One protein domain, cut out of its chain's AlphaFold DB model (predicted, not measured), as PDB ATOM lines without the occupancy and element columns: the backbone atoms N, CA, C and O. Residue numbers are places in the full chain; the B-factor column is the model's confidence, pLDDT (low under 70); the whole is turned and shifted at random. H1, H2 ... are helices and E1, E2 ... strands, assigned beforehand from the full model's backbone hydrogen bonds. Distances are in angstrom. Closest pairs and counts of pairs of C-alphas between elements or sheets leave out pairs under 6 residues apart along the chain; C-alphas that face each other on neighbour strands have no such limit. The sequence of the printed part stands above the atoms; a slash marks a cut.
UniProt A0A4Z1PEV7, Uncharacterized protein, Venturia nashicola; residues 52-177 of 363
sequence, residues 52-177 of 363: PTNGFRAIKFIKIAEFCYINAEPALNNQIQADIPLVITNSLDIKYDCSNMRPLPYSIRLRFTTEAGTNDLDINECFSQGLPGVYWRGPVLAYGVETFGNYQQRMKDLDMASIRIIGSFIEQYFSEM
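This is residues 52 to 177 of the 363 residues of an uncharacterized protein of Venturia nashicola (UniProt A0A4Z1PEV7). A strongly twisted antiparallel sheet of six strands curls round one helix, H2, the last element of the printed part. The long strands E4 and E5 bend sharply and lie nearest the middle of the whole, while the short helix H1 only grazes the sheet beside E3. The 126 printed residues hold two named helices and six named strands in the order E1 E2 E3 E4 H1 E5 E6 H2, and the class is mixed, helices and strands. The sheet is branched at E5. The whole is compact and rounded, with a radius of gyration of the C-alphas of 14.2 A and spans of 41 by 35 by 33 A.

E1, residues 55 to 61, begins with C-alpha 55 at (74.139, -44.174, 129.751), and E2 is residues 65 to 71. E3, residues 90 to 97, is 21.3 A long. E4, residues 102 to 114, is 28.8 A long and bends by 91 degrees at residue 105. H1 is residues 120 to 128. E5, residues 136 to 146, is 24.6 A long and bends by 88 degrees at residue 139. E6 is residues 154 to 156. H2, residues 160 to 175, is 22.4 A long and ends with C-alpha 175 at (54.188, -23.070, 111.703).

E1 and E2 form an antiparallel hairpin, with N 58 and O 68 at 2.8 A. E5 lies on the other side of E1 from E2, antiparallel to E1, with N 61 and O 140 at 2.8 A. E3 and E4 form an antiparallel hairpin, with N 94 and O 108 at 2.8 A. E4 and E5 are antiparallel, with N 109 and O 143 at 2.8 A. E5 and E6 form an antiparallel hairpin, with N 156 and O 144 at 2.8 A. E1 and E6 lie on one side of E5, and E4 lies on the other side. E2, E3 and E6 are edge strands. H1 is on the sheet but only grazes it with residues 120 to 127; its closest C-alphas to E3 are those of Asp 120 and Asn 90, 5.3 A apart. H2 is on the sheet, which curls round it, and its closest C-alphas to E3 are those of Ile 165 and Asp 97, 5.9 A apart. H1 and H2 are apart. In H1 and H2 every O i to N i+4 pair is within hydrogen-bond range.

The two C-alphas farthest apart are those of Thr 53 and Met 177, 41.2 A. The printed part has no cut. The link from E2 to E3, residues 72 to 89, is long. The mean pLDDT of the printed part is 70.3, and 61 residues are under 70, among them residues 72 to 89 and 114 to 138.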
ATOM      1  N   PRO A  52      75.411 -48.276 127.978       79.56
ATOM      2  CA  PRO A  52      76.487 -47.981 128.919       79.56
ATOM      3  C   PRO A  52      75.960 -47.957 130.359       79.56
ATOM      4  O   PRO A  52      74.831 -47.530 130.591       79.56
ATOM      5  N   THR A  53      76.770 -48.359 131.341       79.31
ATOM      6  CA  THR A  53      76.350 -48.465 132.756       79.31
ATOM      7  C   THR A  53      75.726 -47.175 133.301       79.31
ATOM      8  O   THR A  53      74.758 -47.239 134.052       79.31
ATOM      9  N   ASN A  54      76.218 -46.017 132.851       78.56
ATOM     10  CA  ASN A  54      75.706 -44.688 133.210       78.56
ATOM     11  C   ASN A  54      75.097 -43.954 132.002       78.56
ATOM     12  O   ASN A  54      75.036 -42.726 131.957       78.56
ATOM     13  N   GLY A  55      74.696 -44.709 130.980       82.38
ATOM     14  CA  GLY A  55      74.139 -44.174 129.751       82.38
ATOM     15  C   GLY A  55      72.633 -43.961 129.841       82.38
ATOM     16  O   GLY A  55      71.908 -44.759 130.449       82.38
ATOM     17  N   PHE A  56      72.144 -42.925 129.172       84.19
ATOM     18  CA  PHE A  56      70.721 -42.735 128.900       84.19
ATOM     19  C   PHE A  56      70.490 -42.561 127.401       84.19
ATOM     20  O   PHE A  56      71.385 -42.165 126.649       84.19
ATOM     21  N   ARG A  57      69.285 -42.907 126.957       88.12
ATOM     22  CA  ARG A  57      68.878 -42.803 125.563       88.12
ATOM     23  C   ARG A  57      68.482 -41.369 125.238       88.12
ATOM     24  O   ARG A  57      67.618 -40.783 125.890       88.12
ATOM     25  N   ALA A  58      69.088 -40.854 124.185       88.38
ATOM     26  CA  ALA A  58      68.833 -39.550 123.608       88.38
ATOM     27  C   ALA A  58      68.480 -39.691 122.127       88.38
ATOM     28  O   ALA A  58      68.576 -40.775 121.541       88.38
ATOM     29  N   ILE A  59      68.069 -38.581 121.525       85.88
ATOM     30  CA  ILE A  59      67.662 -38.521 120.124       85.88
ATOM     31  C   ILE A  59      68.449 -37.419 119.446       85.88
ATOM     32  O   ILE A  59      68.433 -36.269 119.872       85.88
ATOM     33  N   LYS A  60      69.161 -37.790 118.394       84.75
ATOM     34  CA  LYS A  60      69.975 -36.898 117.587       84.75
ATOM     35  C   LYS A  60      69.242 -36.599 116.287       84.75
ATOM     36  O   LYS A  60      68.834 -37.518 115.583       84.75
ATOM     37  N   PHE A  61      69.129 -35.326 115.945       81.06
ATOM     38  CA  PHE A  61      68.570 -34.855 114.684       81.06
ATOM     39  C   PHE A  61      69.696 -34.209 113.878       81.06
ATOM     40  O   PHE A  61      70.187 -33.150 114.254       81.06
ATOM     41  N   ILE A  62      70.139 -34.852 112.794       71.69
ATOM     42  CA  ILE A  62      71.089 -34.253 111.827       71.69
ATOM     43  C   ILE A  62      70.381 -34.028 110.491       71.69
ATOM     44  O   ILE A  62      70.285 -32.913 109.997       71.69
ATOM     45  N   LYS A  63      69.898 -35.132 109.914       65.31
ATOM     46  CA  LYS A  63      69.075 -35.198 108.696       65.31
ATOM     47  C   LYS A  63      67.826 -36.040 108.938       65.31
ATOM     48  O   LYS A  63      66.757 -35.736 108.433       65.31
ATOM     49  N   ILE A  64      67.991 -37.086 109.740       68.06
ATOM     50  CA  ILE A  64      66.959 -37.994 110.226       68.06
ATOM     51  C   ILE A  64      67.125 -38.141 111.739       68.06
ATOM     52  O   ILE A  64      68.224 -37.926 112.261       68.06
ATOM     53  N   ALA A  65      66.043 -38.481 112.433       76.38
ATOM     54  CA  ALA A  65      66.087 -38.753 113.863       76.38
ATOM     55  C   ALA A  65      66.764 -40.108 114.129       76.38
ATOM     56  O   ALA A  65      66.393 -41.142 113.559       76.38
ATOM     57  N   GLU A  66      67.772 -40.102 114.991       79.56
ATOM     58  CA  GLU A  66      68.561 -41.275 115.368       79.56
ATOM     59  C   GLU A  66      68.614 -41.398 116.885       79.56
ATOM     60  O   GLU A  66      68.933 -40.441 117.588       79.56
ATOM     61  N   PHE A  67      68.323 -42.589 117.403       82.75
ATOM     62  CA  PHE A  67      68.569 -42.872 118.809       82.75
ATOM     63  C   PHE A  67      70.070 -43.010 119.048       82.75
ATOM     64  O   PHE A  67      70.795 -43.592 118.245       82.75
ATOM     65  N   CYS A  68      70.539 -42.489 120.172       83.94
ATOM     66  CA  CYS A  68      71.910 -42.674 120.623       83.94
ATOM     67  C   CYS A  68      71.939 -42.847 122.141       83.94
ATOM     68  O   CYS A  68      70.980 -42.503 122.837       83.94
ATOM     69  N   TYR A  69      73.033 -43.403 122.653       84.12
ATOM     70  CA  TYR A  69      73.321 -43.385 124.080       84.12
ATOM     71  C   TYR A  69      74.269 -42.234 124.379       84.12
ATOM     72  O   TYR A  69      75.235 -42.015 123.654       84.12
ATOM     73  N   ILE A  70      73.979 -41.508 125.450       82.50
ATOM     74  CA  ILE A  70      74.862 -40.489 126.001       82.50
ATOM     75  C   ILE A  70      75.311 -40.973 127.368       82.50
ATOM     76  O   ILE A  70      74.478 -41.374 128.184       82.50
ATOM     77  N   ASN A  71      76.613 -40.904 127.628       78.81
ATOM     78  CA  ASN A  71      77.159 -41.173 128.946       78.81
ATOM     79  C   ASN A  71      76.887 -39.969 129.850       78.81
ATOM     80  O   ASN A  71      77.398 -38.872 129.624       78.81
ATOM     81  N   ALA A  72      76.080 -40.169 130.889       69.38
ATOM     82  CA  ALA A  72      76.090 -39.261 132.020       69.38
ATOM     83  C   ALA A  72      77.306 -39.637 132.867       69.38
ATOM     84  O   ALA A  72      77.210 -40.451 133.787       69.38
ATOM     85  N   GLU A  73      78.476 -39.081 132.555       64.06
ATOM     86  CA  GLU A  73      79.483 -39.018 133.606       64.06
ATOM     87  C   GLU A  73      78.889 -38.200 134.763       64.06
ATOM     88  O   GLU A  73      78.179 -37.217 134.512       64.06
ATOM     89  N   PRO A  74      79.129 -38.582 136.028       54.34
ATOM     90  CA  PRO A  74      78.832 -37.733 137.171       54.34
ATOM     91  C   PRO A  74      79.761 -36.511 137.121       54.34
ATOM     92  O   PRO A  74      80.724 -36.392 137.874       54.34
ATOM     93  N   ALA A  75      79.512 -35.607 136.178       49.69
ATOM     94  CA  ALA A  75      80.268 -34.390 136.024       49.69
ATOM     95  C   ALA A  75      79.905 -33.478 137.193       49.69
ATOM     96  O   ALA A  75      78.751 -33.077 137.349       49.69
ATOM     97  N   LEU A  76      80.914 -33.083 137.969       49.12
ATOM     98  CA  LEU A  76      80.811 -32.043 138.997       49.12
ATOM     99  C   LEU A  76      80.247 -30.701 138.463       49.12
ATOM    100  O   LEU A  76      79.915 -29.843 139.270       49.12
ATOM    101  N   ASN A  77      80.091 -30.531 137.138       53.38
ATOM    102  CA  ASN A  77      79.776 -29.263 136.467       53.38
ATOM    103  C   ASN A  77      78.675 -29.339 135.376       53.38
ATOM    104  O   ASN A  77      78.688 -28.521 134.459       53.38
ATOM    105  N   ASN A  78      77.737 -30.298 135.406       53.56
ATOM    106  CA  ASN A  78      76.661 -30.431 134.391       53.56
ATOM    107  C   ASN A  78      77.137 -30.596 132.925       53.56
ATOM    108  O   ASN A  78      76.348 -30.407 131.993       53.56
ATOM    109  N   GLN A  79      78.405 -30.938 132.687       56.62
ATOM    110  CA  GLN A  79      78.902 -31.196 131.337       56.62
ATOM    111  C   GLN A  79      78.529 -32.614 130.912       56.62
ATOM    112  O   GLN A  79      78.929 -33.595 131.529       56.62
ATOM    113  N   ILE A  80      77.744 -32.704 129.844       59.78
ATOM    114  CA  ILE A  80      77.382 -33.962 129.204       59.78
ATOM    115  C   ILE A  80      78.465 -34.264 128.168       59.78
ATOM    116  O   ILE A  80      78.525 -33.597 127.135       59.78
ATOM    117  N   GLN A  81      79.316 -35.258 128.427       57.97
ATOM    118  CA  GLN A  81      80.168 -35.832 127.387       57.97
ATOM    119  C   GLN A  81      79.331 -36.810 126.563       57.97
ATOM    120  O   GLN A  81      79.166 -37.981 126.899       57.97
ATOM    121  N   ALA A  82      78.756 -36.307 125.476       58.34
ATOM    122  CA  ALA A  82      78.329 -37.184 124.400       58.34
ATOM    123  C   ALA A  82      79.570 -37.572 123.583       58.34
ATOM    124  O   ALA A  82      80.404 -36.712 123.307       58.34
ATOM    125  N   ASP A  83      79.631 -38.806 123.074       58.00
ATOM    126  CA  ASP A  83      80.610 -39.235 122.049       58.00
ATOM    127  C   ASP A  83      80.450 -38.479 120.711       58.00
ATOM    128  O   ASP A  83      81.008 -38.837 119.673       58.00
ATOM    129  N   ILE A  84      79.636 -37.427 120.705       57.28
ATOM    130  CA  ILE A  84      79.373 -36.574 119.572       57.28
ATOM    131  C   ILE A  84      80.091 -35.255 119.858       57.28
ATOM    132  O   ILE A  84      79.734 -34.588 120.832       57.28
ATOM    133  N   PRO A  85      81.051 -34.835 119.015       57.12
ATOM    134  CA  PRO A  85      81.667 -33.519 119.108       57.12
ATOM    135  C   PRO A  85      80.632 -32.461 118.704       57.12
ATOM    136  O   PRO A  85      80.613 -31.969 117.577       57.12
ATOM    137  N   LEU A  86      79.705 -32.160 119.609       58.69
ATOM    138  CA  LEU A  86      78.755 -31.074 119.467       58.69
ATOM    139  C   LEU A  86      79.289 -29.902 120.276       58.69
ATOM    140  O   LEU A  86      79.393 -29.971 121.499       58.69
ATOM    141  N   VAL A  87      79.599 -28.809 119.587       62.12
ATOM    142  CA  VAL A  87      79.805 -27.511 120.231       62.12
ATOM    143  C   VAL A  87      78.422 -26.983 120.601       62.12
ATOM    144  O   VAL A  87      77.806 -26.217 119.866       62.12
ATOM    145  N   ILE A  88      77.878 -27.500 121.698       63.62
ATOM    146  CA  ILE A  88      76.544 -27.159 122.183       63.62
ATOM    147  C   ILE A  88      76.652 -25.857 122.958       63.62
ATOM    148  O   ILE A  88      77.252 -25.824 124.032       63.62
ATOM    149  N   THR A  89      76.052 -24.802 122.425       66.75
ATOM    150  CA  THR A  89      76.030 -23.494 123.084       66.75
ATOM    151  C   THR A  89      74.701 -23.213 123.753       66.75
ATOM    152  O   THR A  89      74.696 -22.432 124.691       66.75
ATOM    153  N   ASN A  90      73.609 -23.858 123.311       75.81
ATOM    154  CA  ASN A  90      72.271 -23.479 123.745       75.81
ATOM    155  C   ASN A  90      71.388 -24.640 124.208       75.81
ATOM    156  O   ASN A  90      71.624 -25.810 123.865       75.81
ATOM    157  N   SER A  91      70.357 -24.313 124.991       80.25
ATOM    158  CA  SER A  91      69.357 -25.266 125.478       80.25
ATOM    159  C   SER A  91      67.925 -24.729 125.490       80.25
ATOM    160  O   SER A  91      67.686 -23.559 125.770       80.25
ATOM    161  N   LEU A  92      66.976 -25.628 125.232       81.44
ATOM    162  CA  LEU A  92      65.539 -25.378 125.248       81.44
ATOM    163  C   LEU A  92      64.813 -26.559 125.887       81.44
ATOM    164  O   LEU A  92      65.156 -27.703 125.609       81.44
ATOM    165  N   ASP A  93      63.784 -26.304 126.691       82.94
ATOM    166  CA  ASP A  93      63.029 -27.359 127.371       82.94
ATOM    167  C   ASP A  93      61.568 -27.428 126.921       82.94
ATOM    168  O   ASP A  93      60.787 -26.501 127.136       82.94
ATOM    169  N   ILE A  94      61.170 -28.584 126.395       82.94
ATOM    170  CA  ILE A  94      59.776 -28.936 126.135       82.94
ATOM    171  C   ILE A  94      59.196 -29.517 127.424       82.94
ATOM    172  O   ILE A  94      59.624 -30.568 127.906       82.94
ATOM    173  N   LYS A  95      58.218 -28.822 128.003       83.31
ATOM    174  CA  LYS A  95      57.538 -29.223 129.253       83.31
ATOM    175  C   LYS A  95      56.088 -29.640 129.032       83.31
ATOM    176  O   LYS A  95      55.416 -30.081 129.964       83.31
ATOM    177  N   TYR A  96      55.608 -29.478 127.808       78.50
ATOM    178  CA  TYR A  96      54.208 -29.592 127.458       78.50
ATOM    179  C   TYR A  96      54.067 -30.297 126.111       78.50
ATOM    180  O   TYR A  96      54.809 -30.021 125.172       78.50
ATOM    181  N   ASP A  97      53.135 -31.237 126.052       74.50
ATOM    182  CA  ASP A  97      52.731 -31.961 124.856       74.50
ATOM    183  C   ASP A  97      51.665 -31.126 124.143       74.50
ATOM    184  O   ASP A  97      50.494 -31.148 124.529       74.50
ATOM    185  N   CYS A  98      52.083 -30.333 123.157       66.19
ATOM    186  CA  CYS A  98      51.202 -29.390 122.473       66.19
ATOM    187  C   CYS A  98      50.074 -30.080 121.701       66.19
ATOM    188  O   CYS A  98      48.941 -29.609 121.726       66.19
ATOM    189  N   SER A  99      50.351 -31.235 121.094       65.00
ATOM    190  CA  SER A  99      49.361 -32.020 120.348       65.00
ATOM    191  C   SER A  99      48.212 -32.488 121.241       65.00
ATOM    192  O   SER A  99      47.061 -32.530 120.813       65.00
ATOM    193  N   ASN A 100      48.523 -32.805 122.501       65.19
ATOM    194  CA  ASN A 100      47.563 -33.363 123.456       65.19
ATOM    195  C   ASN A 100      47.148 -32.382 124.550       65.19
ATOM    196  O   ASN A 100      46.407 -32.761 125.457       65.19
ATOM    197  N   MET A 101      47.648 -31.149 124.488       71.69
ATOM    198  CA  MET A 101      47.405 -30.101 125.468       71.69
ATOM    199  C   MET A 101      47.581 -30.580 126.922       71.69
ATOM    200  O   MET A 101      46.697 -30.398 127.764       71.69
ATOM    201  N   ARG A 102      48.725 -31.205 127.231       75.19
ATOM    202  CA  ARG A 102      49.009 -31.710 128.589       75.19
ATOM    203  C   ARG A 102      50.463 -31.509 129.031       75.19
ATOM    204  O   ARG A 102      51.368 -31.585 128.204       75.19
ATOM    205  N   PRO A 103      50.723 -31.326 130.337       76.69
ATOM    206  CA  PRO A 103      52.085 -31.298 130.857       76.69
ATOM    207  C   PRO A 103      52.755 -32.670 130.734       76.69
ATOM    208  O   PRO A 103      52.119 -33.714 130.914       76.69
ATOM    209  N   LEU A 104      54.057 -32.662 130.456       79.19
ATOM    210  CA  LEU A 104      54.866 -33.873 130.406       79.19
ATOM    211  C   LEU A 104      55.293 -34.304 131.821       79.19
ATOM    212  O   LEU A 104      55.584 -33.452 132.662       79.19
ATOM    213  N   PRO A 105      55.406 -35.618 132.096       80.00
ATOM    214  CA  PRO A 105      55.911 -36.114 133.381       80.00
ATOM    215  C   PRO A 105      57.411 -35.825 133.598       80.00
ATOM    216  O   PRO A 105      57.915 -35.980 134.707       80.00
ATOM    217  N   TYR A 106      58.127 -35.419 132.548       85.06
ATOM    218  CA  TYR A 106      59.521 -34.978 132.556       85.06
ATOM    219  C   TYR A 106      59.714 -33.891 131.492       85.06
ATOM    220  O   TYR A 106      58.902 -33.762 130.582       85.06
ATOM    221  N   SER A 107      60.781 -33.099 131.590       86.75
ATOM    222  CA  SER A 107      61.115 -32.127 130.539       86.75
ATOM    223  C   SER A 107      61.960 -32.803 129.461       86.75
ATOM    224  O   SER A 107      62.872 -33.560 129.794       86.75
ATOM    225  N   ILE A 108      61.689 -32.535 128.186       88.94
ATOM    226  CA  ILE A 108      62.582 -32.923 127.088       88.94
ATOM    227  C   ILE A 108      63.468 -31.724 126.776       88.94
ATOM    228  O   ILE A 108      62.984 -30.702 126.296       88.94
ATOM    229  N   ARG A 109      64.765 -31.850 127.042       89.00
ATOM    230  CA  ARG A 109      65.752 -30.817 126.748       89.00
ATOM    231  C   ARG A 109      66.310 -31.004 125.349       89.00
ATOM    232  O   ARG A 109      66.895 -32.045 125.057       89.00
ATOM    233  N   LEU A 110      66.170 -29.983 124.517       87.94
ATOM    234  CA  LEU A 110      66.830 -29.830 123.230       87.94
ATOM    235  C   LEU A 110      68.118 -29.027 123.423       87.94
ATOM    236  O   LEU A 110      68.107 -27.923 123.961       87.94
ATOM    237  N   ARG A 111      69.238 -29.583 122.979       85.44
ATOM    238  CA  ARG A 111      70.547 -28.934 122.928       85.44
ATOM    239  C   ARG A 111      70.938 -28.719 121.475       85.44
ATOM    240  O   ARG A 111      70.871 -29.658 120.682       85.44
ATOM    241  N   PHE A 112      71.362 -27.511 121.135       82.38
ATOM    242  CA  PHE A 112      71.727 -27.151 119.766       82.38
ATOM    243  C   PHE A 112      72.730 -25.996 119.738       82.38
ATOM    244  O   PHE A 112      73.010 -25.355 120.755       82.38
ATOM    245  N   THR A 113      73.278 -25.741 118.556       74.12
ATOM    246  CA  THR A 113      74.183 -24.622 118.286       74.12
ATOM    247  C   THR A 113      73.423 -23.544 117.516       74.12
ATOM    248  O   THR A 113      72.636 -23.855 116.619       74.12
ATOM    249  N   THR A 114      73.633 -22.278 117.864       68.31
ATOM    250  CA  THR A 114      73.141 -21.129 117.080       68.31
ATOM    251  C   THR A 114      74.298 -20.459 116.346       68.31
ATOM    252  O   THR A 114      75.460 -20.829 116.524       68.31
ATOM    253  N   GLU A 115      73.999 -19.485 115.488       62.91
ATOM    254  CA  GLU A 115      75.039 -18.602 114.957       62.91
ATOM    255  C   GLU A 115      75.764 -17.871 116.102       62.91
ATOM    256  O   GLU A 115      75.184 -17.593 117.153       62.91
ATOM    257  N   ALA A 116      77.062 -17.617 115.922       54.81
ATOM    258  CA  ALA A 116      77.920 -17.079 116.972       54.81
ATOM    259  C   ALA A 116      77.336 -15.786 117.577       54.81
ATOM    260  O   ALA A 116      77.124 -14.812 116.858       54.81
ATOM    261  N   GLY A 117      77.118 -15.774 118.899       55.78
ATOM    262  CA  GLY A 117      76.725 -14.577 119.654       55.78
ATOM    263  C   GLY A 117      75.314 -14.567 120.251       55.78
ATOM    264  O   GLY A 117      74.971 -13.584 120.899       55.78
ATOM    265  N   THR A 118      74.501 -15.618 120.087       57.53
ATOM    266  CA  THR A 118      73.194 -15.728 120.776       57.53
ATOM    267  C   THR A 118      73.359 -16.329 122.177       57.53
ATOM    268  O   THR A 118      73.997 -17.371 122.314       57.53
ATOM    269  N   ASN A 119      72.809 -15.681 123.210       61.03
ATOM    270  CA  ASN A 119      72.846 -16.159 124.598       61.03
ATOM    271  C   ASN A 119      71.653 -17.092 124.904       61.03
ATOM    272  O   ASN A 119      70.546 -16.880 124.413       61.03
ATOM    273  N   ASP A 120      71.865 -18.081 125.776       57.19
ATOM    274  CA  ASP A 120      70.868 -19.040 126.283       57.19
ATOM    275  C   ASP A 120      69.611 -18.366 126.869       57.19
ATOM    276  O   ASP A 120      68.495 -18.884 126.749       57.19
ATOM    277  N   LEU A 121      69.797 -17.222 127.537       57.59
ATOM    278  CA  LEU A 121      68.709 -16.456 128.151       57.59
ATOM    279  C   LEU A 121      67.781 -15.854 127.096       57.59
ATOM    280  O   LEU A 121      66.572 -16.036 127.201       57.59
ATOM    281  N   ASP A 122      68.346 -15.245 126.053       58.47
ATOM    282  CA  ASP A 122      67.578 -14.626 124.969       58.47
ATOM    283  C   ASP A 122      66.754 -15.680 124.223       58.47
ATOM    284  O   ASP A 122      65.611 -15.442 123.857       58.47
ATOM    285  N   ILE A 123      67.299 -16.889 124.061       60.22
ATOM    286  CA  ILE A 123      66.597 -18.008 123.427       60.22
ATOM    287  C   ILE A 123      65.397 -18.430 124.269       60.22
ATOM    288  O   ILE A 123      64.275 -18.450 123.768       60.22
ATOM    289  N   ASN A 124      65.602 -18.749 125.550       58.38
ATOM    290  CA  ASN A 124      64.508 -19.182 126.422       58.38
ATOM    291  C   ASN A 124      63.456 -18.083 126.616       58.38
ATOM    292  O   ASN A 124      62.264 -18.388 126.685       58.38
ATOM    293  N   GLU A 125      63.879 -16.821 126.660       57.69
ATOM    294  CA  GLU A 125      62.985 -15.674 126.730       57.69
ATOM    295  C   GLU A 125      62.178 -15.530 125.434       57.69
ATOM    296  O   GLU A 125      60.947 -15.489 125.505       57.69
ATOM    297  N   CYS A 126      62.826 -15.617 124.266       56.38
ATOM    298  CA  CYS A 126      62.144 -15.653 122.975       56.38
ATOM    299  C   CYS A 126      61.112 -16.784 122.909       56.38
ATOM    300  O   CYS A 126      59.971 -16.551 122.526       56.38
ATOM    301  N   PHE A 127      61.459 -17.987 123.365       56.12
ATOM    302  CA  PHE A 127      60.521 -19.110 123.410       56.12
ATOM    303  C   PHE A 127      59.354 -18.871 124.375       56.12
ATOM    304  O   PHE A 127      58.204 -19.116 124.018       56.12
ATOM    305  N   SER A 128      59.626 -18.371 125.583       55.91
ATOM    306  CA  SER A 128      58.585 -18.100 126.585       55.91
ATOM    307  C   SER A 128      57.626 -16.979 126.173       55.91
ATOM    308  O   SER A 128      56.475 -16.966 126.606       55.91
ATOM    309  N   GLN A 129      58.095 -16.062 125.324       51.53
ATOM    310  CA  GLN A 129      57.343 -14.911 124.830       51.53
ATOM    311  C   GLN A 129      56.774 -15.129 123.416       51.53
ATOM    312  O   GLN A 129      56.134 -14.227 122.880       51.53
ATOM    313  N   GLY A 130      56.991 -16.300 122.802       46.00
ATOM    314  CA  GLY A 130      56.573 -16.577 121.422       46.00
ATOM    315  C   GLY A 130      57.277 -15.703 120.377       46.00
ATOM    316  O   GLY A 130      56.750 -15.498 119.285       46.00
ATOM    317  N   LEU A 131      58.446 -15.147 120.710       42.78
ATOM    318  CA  LEU A 131      59.227 -14.327 119.799       42.78
ATOM    319  C   LEU A 131      59.997 -15.218 118.812       42.78
ATOM    320  O   LEU A 131      60.703 -16.149 119.213       42.78
ATOM    321  N   PRO A 132      59.906 -14.920 117.513       46.75
ATOM    322  CA  PRO A 132      60.619 -15.652 116.486       46.75
ATOM    323  C   PRO A 132      62.095 -15.241 116.436       46.75
ATOM    324  O   PRO A 132      62.411 -14.061 116.580       46.75
ATOM    325  N   GLY A 133      63.005 -16.178 116.151       50.84
ATOM    326  CA  GLY A 133      64.364 -15.775 115.754       50.84
ATOM    327  C   GLY A 133      65.510 -16.738 116.027       50.84
ATOM    328  O   GLY A 133      66.629 -16.460 115.602       50.84
ATOM    329  N   VAL A 134      65.288 -17.868 116.697       53.97
ATOM    330  CA  VAL A 134      66.403 -18.763 117.031       53.97
ATOM    331  C   VAL A 134      66.573 -19.817 115.942       53.97
ATOM    332  O   VAL A 134      66.073 -20.936 116.037       53.97
ATOM    333  N   TYR A 135      67.310 -19.462 114.889       55.47
ATOM    334  CA  TYR A 135      67.774 -20.446 113.915       55.47
ATOM    335  C   TYR A 135      68.833 -21.338 114.568       55.47
ATOM    336  O   TYR A 135      69.963 -20.912 114.824       55.47
ATOM    337  N   TRP A 136      68.479 -22.596 114.831       65.31
ATOM    338  CA  TRP A 136      69.480 -23.607 115.141       65.31
ATOM    339  C   TRP A 136      70.218 -24.008 113.858       65.31
ATOM    340  O   TRP A 136      69.615 -24.199 112.799       65.31
ATOM    341  N   ARG A 137      71.543 -24.152 113.940       59.28
ATOM    342  CA  ARG A 137      72.369 -24.721 112.871       59.28
ATOM    343  C   ARG A 137      73.011 -26.008 113.359       59.28
ATOM    344  O   ARG A 137      73.551 -26.074 114.459       59.28
ATOM    345  N   GLY A 138      73.013 -27.012 112.489       66.19
ATOM    346  CA  GLY A 138      73.662 -28.286 112.768       66.19
ATOM    347  C   GLY A 138      72.798 -29.235 113.603       66.19
ATOM    348  O   GLY A 138      71.571 -29.150 113.561       66.19
ATOM    349  N   PRO A 139      73.424 -30.202 114.296       72.56
ATOM    350  CA  PRO A 139      72.686 -31.266 114.954       72.56
ATOM    351  C   PRO A 139      71.941 -30.778 116.197       72.56
ATOM    352  O   PRO A 139      72.501 -30.037 117.005       72.56
ATOM    353  N   VAL A 140      70.728 -31.286 116.399       83.69
ATOM    354  CA  VAL A 140      69.981 -31.129 117.655       83.69
ATOM    355  C   VAL A 140      70.083 -32.419 118.456       83.69
ATOM    356  O   VAL A 140      69.928 -33.513 117.911       83.69
ATOM    357  N   LEU A 141      70.340 -32.301 119.753       87.19
ATOM    358  CA  LEU A 141      70.373 -33.420 120.684       87.19
ATOM    359  C   LEU A 141      69.253 -33.264 121.706       87.19
ATOM    360  O   LEU A 141      69.247 -32.313 122.480       87.19
ATOM    361  N   ALA A 142      68.314 -34.201 121.715       90.62
ATOM    362  CA  ALA A 142      67.202 -34.236 122.646       90.62
ATOM    363  C   ALA A 142      67.415 -35.309 123.712       90.62
ATOM    364  O   ALA A 142      67.787 -36.439 123.389       90.62
ATOM    365  N   TYR A 143      67.135 -34.988 124.972       91.12
ATOM    366  CA  TYR A 143      67.147 -35.955 126.069       91.12
ATOM    367  C   TYR A 143      66.163 -35.586 127.175       91.12
ATOM    368  O   TYR A 143      65.790 -34.426 127.323       91.12
ATOM    369  N   GLY A 144      65.725 -36.569 127.960       89.50
ATOM    370  CA  GLY A 144      64.756 -36.333 129.026       89.50
ATOM    371  C   GLY A 144      65.418 -35.971 130.356       89.50
ATOM    372  O   GLY A 144      66.500 -36.465 130.676       89.50
ATOM    373  N   VAL A 145      64.753 -35.125 131.142       87.88
ATOM    374  CA  VAL A 145      65.193 -34.654 132.464       87.88
ATOM    375  C   VAL A 145      64.027 -34.757 133.456       87.88
ATOM    376  O   VAL A 145      63.009 -34.071 133.310       87.88
ATOM    377  N   GLU A 146      64.154 -35.615 134.473       82.06
ATOM    378  CA  GLU A 146      63.186 -35.731 135.574       82.06
ATOM    379  C   GLU A 146      63.341 -34.537 136.533       82.06
ATOM    380  O   GLU A 146      64.223 -34.516 137.384       82.06
ATOM    381  N   THR A 147      62.433 -33.562 136.405       64.38
ATOM    382  CA  THR A 147      62.234 -32.368 137.260       64.38
ATOM    383  C   THR A 147      63.402 -31.374 137.383       64.38
ATOM    384  O   THR A 147      64.574 -31.717 137.478       64.38
ATOM    385  N   PHE A 148      63.056 -30.085 137.411       50.03
ATOM    386  CA  PHE A 148      63.987 -28.993 137.702       50.03
ATOM    387  C   PHE A 148      64.148 -28.837 139.219       50.03
ATOM    388  O   PHE A 148      63.193 -28.482 139.907       50.03
ATOM    389  N   GLY A 149      65.351 -29.075 139.740       52.19
ATOM    390  CA  GLY A 149      65.691 -28.835 141.141       52.19
ATOM    391  C   GLY A 149      67.197 -28.940 141.399       52.19
ATOM    392  O   GLY A 149      67.943 -29.428 140.556       52.19
ATOM    393  N   ASN A 150      67.643 -28.497 142.580       44.69
ATOM    394  CA  ASN A 150      69.054 -28.494 143.014       44.69
ATOM    395  C   ASN A 150      69.663 -29.895 143.227       44.69
ATOM    396  O   ASN A 150      70.818 -30.013 143.630       44.69
ATOM    397  N   TYR A 151      68.902 -30.959 142.979       44.75
ATOM    398  CA  TYR A 151      69.356 -32.334 143.120       44.75
ATOM    399  C   TYR A 151      69.556 -32.939 141.738       44.75
ATOM    400  O   TYR A 151      68.662 -32.865 140.903       44.75
ATOM    401  N   GLN A 152      70.755 -33.493 141.536       50.47
ATOM    402  CA  GLN A 152      71.204 -34.328 140.416       50.47
ATOM    403  C   GLN A 152      70.100 -34.636 139.397       50.47
ATOM    404  O   GLN A 152      69.235 -35.474 139.653       50.47
ATOM    405  N   GLN A 153      70.151 -33.947 138.252       60.94
ATOM    406  CA  GLN A 153      69.259 -34.155 137.112       60.94
ATOM    407  C   GLN A 153      69.213 -35.652 136.786       60.94
ATOM    408  O   GLN A 153      70.172 -36.209 136.248       60.94
ATOM    409  N   ARG A 154      68.119 -36.329 137.151       76.38
ATOM    410  CA  ARG A 154      67.914 -37.721 136.755       76.38
ATOM    411  C   ARG A 154      67.543 -37.709 135.280       76.38
ATOM    412  O   ARG A 154      66.488 -37.214 134.891       76.38
ATOM    413  N   MET A 155      68.462 -38.192 134.455       84.50
ATOM    414  CA  MET A 155      68.262 -38.266 133.014       84.50
ATOM    415  C   MET A 155      67.249 -39.366 132.703       84.50
ATOM    416  O   MET A 155      67.285 -40.446 133.299       84.50
ATOM    417  N   LYS A 156      66.340 -39.086 131.771       86.69
ATOM    418  CA  LYS A 156      65.286 -40.005 131.349       86.69
ATOM    419  C   LYS A 156      65.581 -40.523 129.950       86.69
ATOM    420  O   LYS A 156      65.879 -39.740 129.049       86.69
ATOM    421  N   ASP A 157      65.461 -41.839 129.779       87.38
ATOM    422  CA  ASP A 157      65.502 -42.459 128.459       87.38
ATOM    423  C   ASP A 157      64.343 -41.927 127.620       87.38
ATOM    424  O   ASP A 157      63.179 -42.094 127.993       87.38
ATOM    425  N   LEU A 158      64.668 -41.307 126.488       87.94
ATOM    426  CA  LEU A 158      63.646 -40.948 125.519       87.94
ATOM    427  C   LEU A 158      63.125 -42.194 124.798       87.94
ATOM    428  O   LEU A 158      63.846 -43.165 124.543       87.94
ATOM    429  N   ASP A 159      61.848 -42.145 124.462       82.94
ATOM    430  CA  ASP A 159      61.110 -43.194 123.773       82.94
ATOM    431  C   ASP A 159      60.466 -42.661 122.485       82.94
ATOM    432  O   ASP A 159      60.766 -41.568 122.003       82.94
ATOM    433  N   MET A 160      59.599 -43.467 121.886       79.06
ATOM    434  CA  MET A 160      58.905 -43.110 120.652       79.06
ATOM    435  C   MET A 160      57.892 -41.978 120.843       79.06
ATOM    436  O   MET A 160      57.812 -41.088 119.994       79.06
ATOM    437  N   ALA A 161      57.186 -41.951 121.976       81.50
ATOM    438  CA  ALA A 161      56.290 -40.854 122.319       81.50
ATOM    439  C   ALA A 161      57.063 -39.528 122.396       81.50
ATOM    440  O   ALA A 161      56.605 -38.509 121.880       81.50
ATOM    441  N   SER A 162      58.281 -39.568 122.948       84.31
ATOM    442  CA  SER A 162      59.188 -38.418 122.999       84.31
ATOM    443  C   SER A 162      59.502 -37.857 121.611       84.31
ATOM    444  O   SER A 162      59.498 -36.641 121.443       84.31
ATOM    445  N   ILE A 163      59.739 -38.711 120.603       81.25
ATOM    446  CA  ILE A 163      59.999 -38.252 119.224       81.25
ATOM    447  C   ILE A 163      58.822 -37.468 118.684       81.25
ATOM    448  O   ILE A 163      59.030 -36.412 118.098       81.25
ATOM    449  N   ARG A 164      57.602 -37.978 118.864       78.38
ATOM    450  CA  ARG A 164      56.407 -37.300 118.359       78.38
ATOM    451  C   ARG A 164      56.224 -35.951 119.030       78.38
ATOM    452  O   ARG A 164      56.001 -34.975 118.333       78.38
ATOM    453  N   ILE A 165      56.412 -35.884 120.348       83.06
ATOM    454  CA  ILE A 165      56.362 -34.621 121.092       83.06
ATOM    455  C   ILE A 165      57.392 -33.630 120.535       83.06
ATOM    456  O   ILE A 165      57.047 -32.483 120.269       83.06
ATOM    457  N   ILE A 166      58.635 -34.069 120.307       84.31
ATOM    458  CA  ILE A 166      59.685 -33.222 119.721       84.31
ATOM    459  C   ILE A 166      59.318 -32.806 118.289       84.31
ATOM    460  O   ILE A 166      59.475 -31.645 117.936       84.31
ATOM    461  N   GLY A 167      58.823 -33.732 117.470       79.06
ATOM    462  CA  GLY A 167      58.423 -33.482 116.086       79.06
ATOM    463  C   GLY A 167      57.287 -32.470 115.996       79.06
ATOM    464  O   GLY A 167      57.446 -31.450 115.336       79.06
ATOM    465  N   SER A 168      56.194 -32.692 116.731       76.25
ATOM    466  CA  SER A 168      55.072 -31.754 116.817       76.25
ATOM    467  C   SER A 168      55.509 -30.398 117.360       76.25
ATOM    468  O   SER A 168      55.073 -29.378 116.845       76.25
ATOM    469  N   PHE A 169      56.404 -30.369 118.353       80.12
ATOM    470  CA  PHE A 169      56.976 -29.120 118.853       80.12
ATOM    471  C   PHE A 169      57.749 -28.373 117.759       80.12
ATOM    472  O   PHE A 169      57.560 -27.174 117.589       80.12
ATOM    473  N   ILE A 170      58.595 -29.067 116.993       75.25
ATOM    474  CA  ILE A 170      59.372 -28.477 115.896       75.25
ATOM    475  C   ILE A 170      58.452 -27.995 114.764       75.25
ATOM    476  O   ILE A 170      58.639 -26.898 114.242       75.25
ATOM    477  N   GLU A 171      57.450 -28.785 114.381       70.75
ATOM    478  CA  GLU A 171      56.465 -28.406 113.363       70.75
ATOM    479  C   GLU A 171      55.650 -27.192 113.799       70.75
ATOM    480  O   GLU A 171      55.526 -26.234 113.035       70.75
ATOM    481  N   GLN A 172      55.155 -27.202 115.039       68.19
ATOM    482  CA  GLN A 172      54.455 -26.070 115.629       68.19
ATOM    483  C   GLN A 172      55.357 -24.840 115.629       68.19
ATOM    484  O   GLN A 172      54.947 -23.811 115.107       68.19
ATOM    485  N   TYR A 173      56.601 -24.969 116.095       68.62
ATOM    486  CA  TYR A 173      57.593 -23.895 116.101       68.62
ATOM    487  C   TYR A 173      57.796 -23.272 114.714       68.62
ATOM    488  O   TYR A 173      57.841 -22.052 114.585       68.62
ATOM    489  N   PHE A 174      57.864 -24.086 113.659       62.28
ATOM    490  CA  PHE A 174      57.977 -23.574 112.291       62.28
ATOM    491  C   PHE A 174      56.662 -23.016 111.729       62.28
ATOM    492  O   PHE A 174      56.701 -22.129 110.877       62.28
ATOM    493  N   SER A 175      55.508 -23.514 112.176       60.28
ATOM    494  CA  SER A 175      54.188 -23.070 111.703       60.28
ATOM    495  C   SER A 175      53.685 -21.795 112.395       60.28
ATOM    496  O   SER A 175      53.099 -20.932 111.746       60.28
ATOM    497  N   GLU A 176      53.967 -21.653 113.694       57.31
ATOM    498  CA  GLU A 176      53.660 -20.499 114.547       57.31
ATOM    499  C   GLU A 176      54.682 -19.371 114.408       57.31
ATOM    500  O   GLU A 176      54.524 -18.312 115.010       57.31
ATOM    501  N   MET A 177      55.655 -19.532 113.509       56.19
ATOM    502  CA  MET A 177      56.370 -18.415 112.902       56.19
ATOM    503  C   MET A 177      55.787 -18.038 111.525       56.19
ATOM    504  O   MET A 177      56.511 -18.091 110.521       56.19
TER     505      MET A 177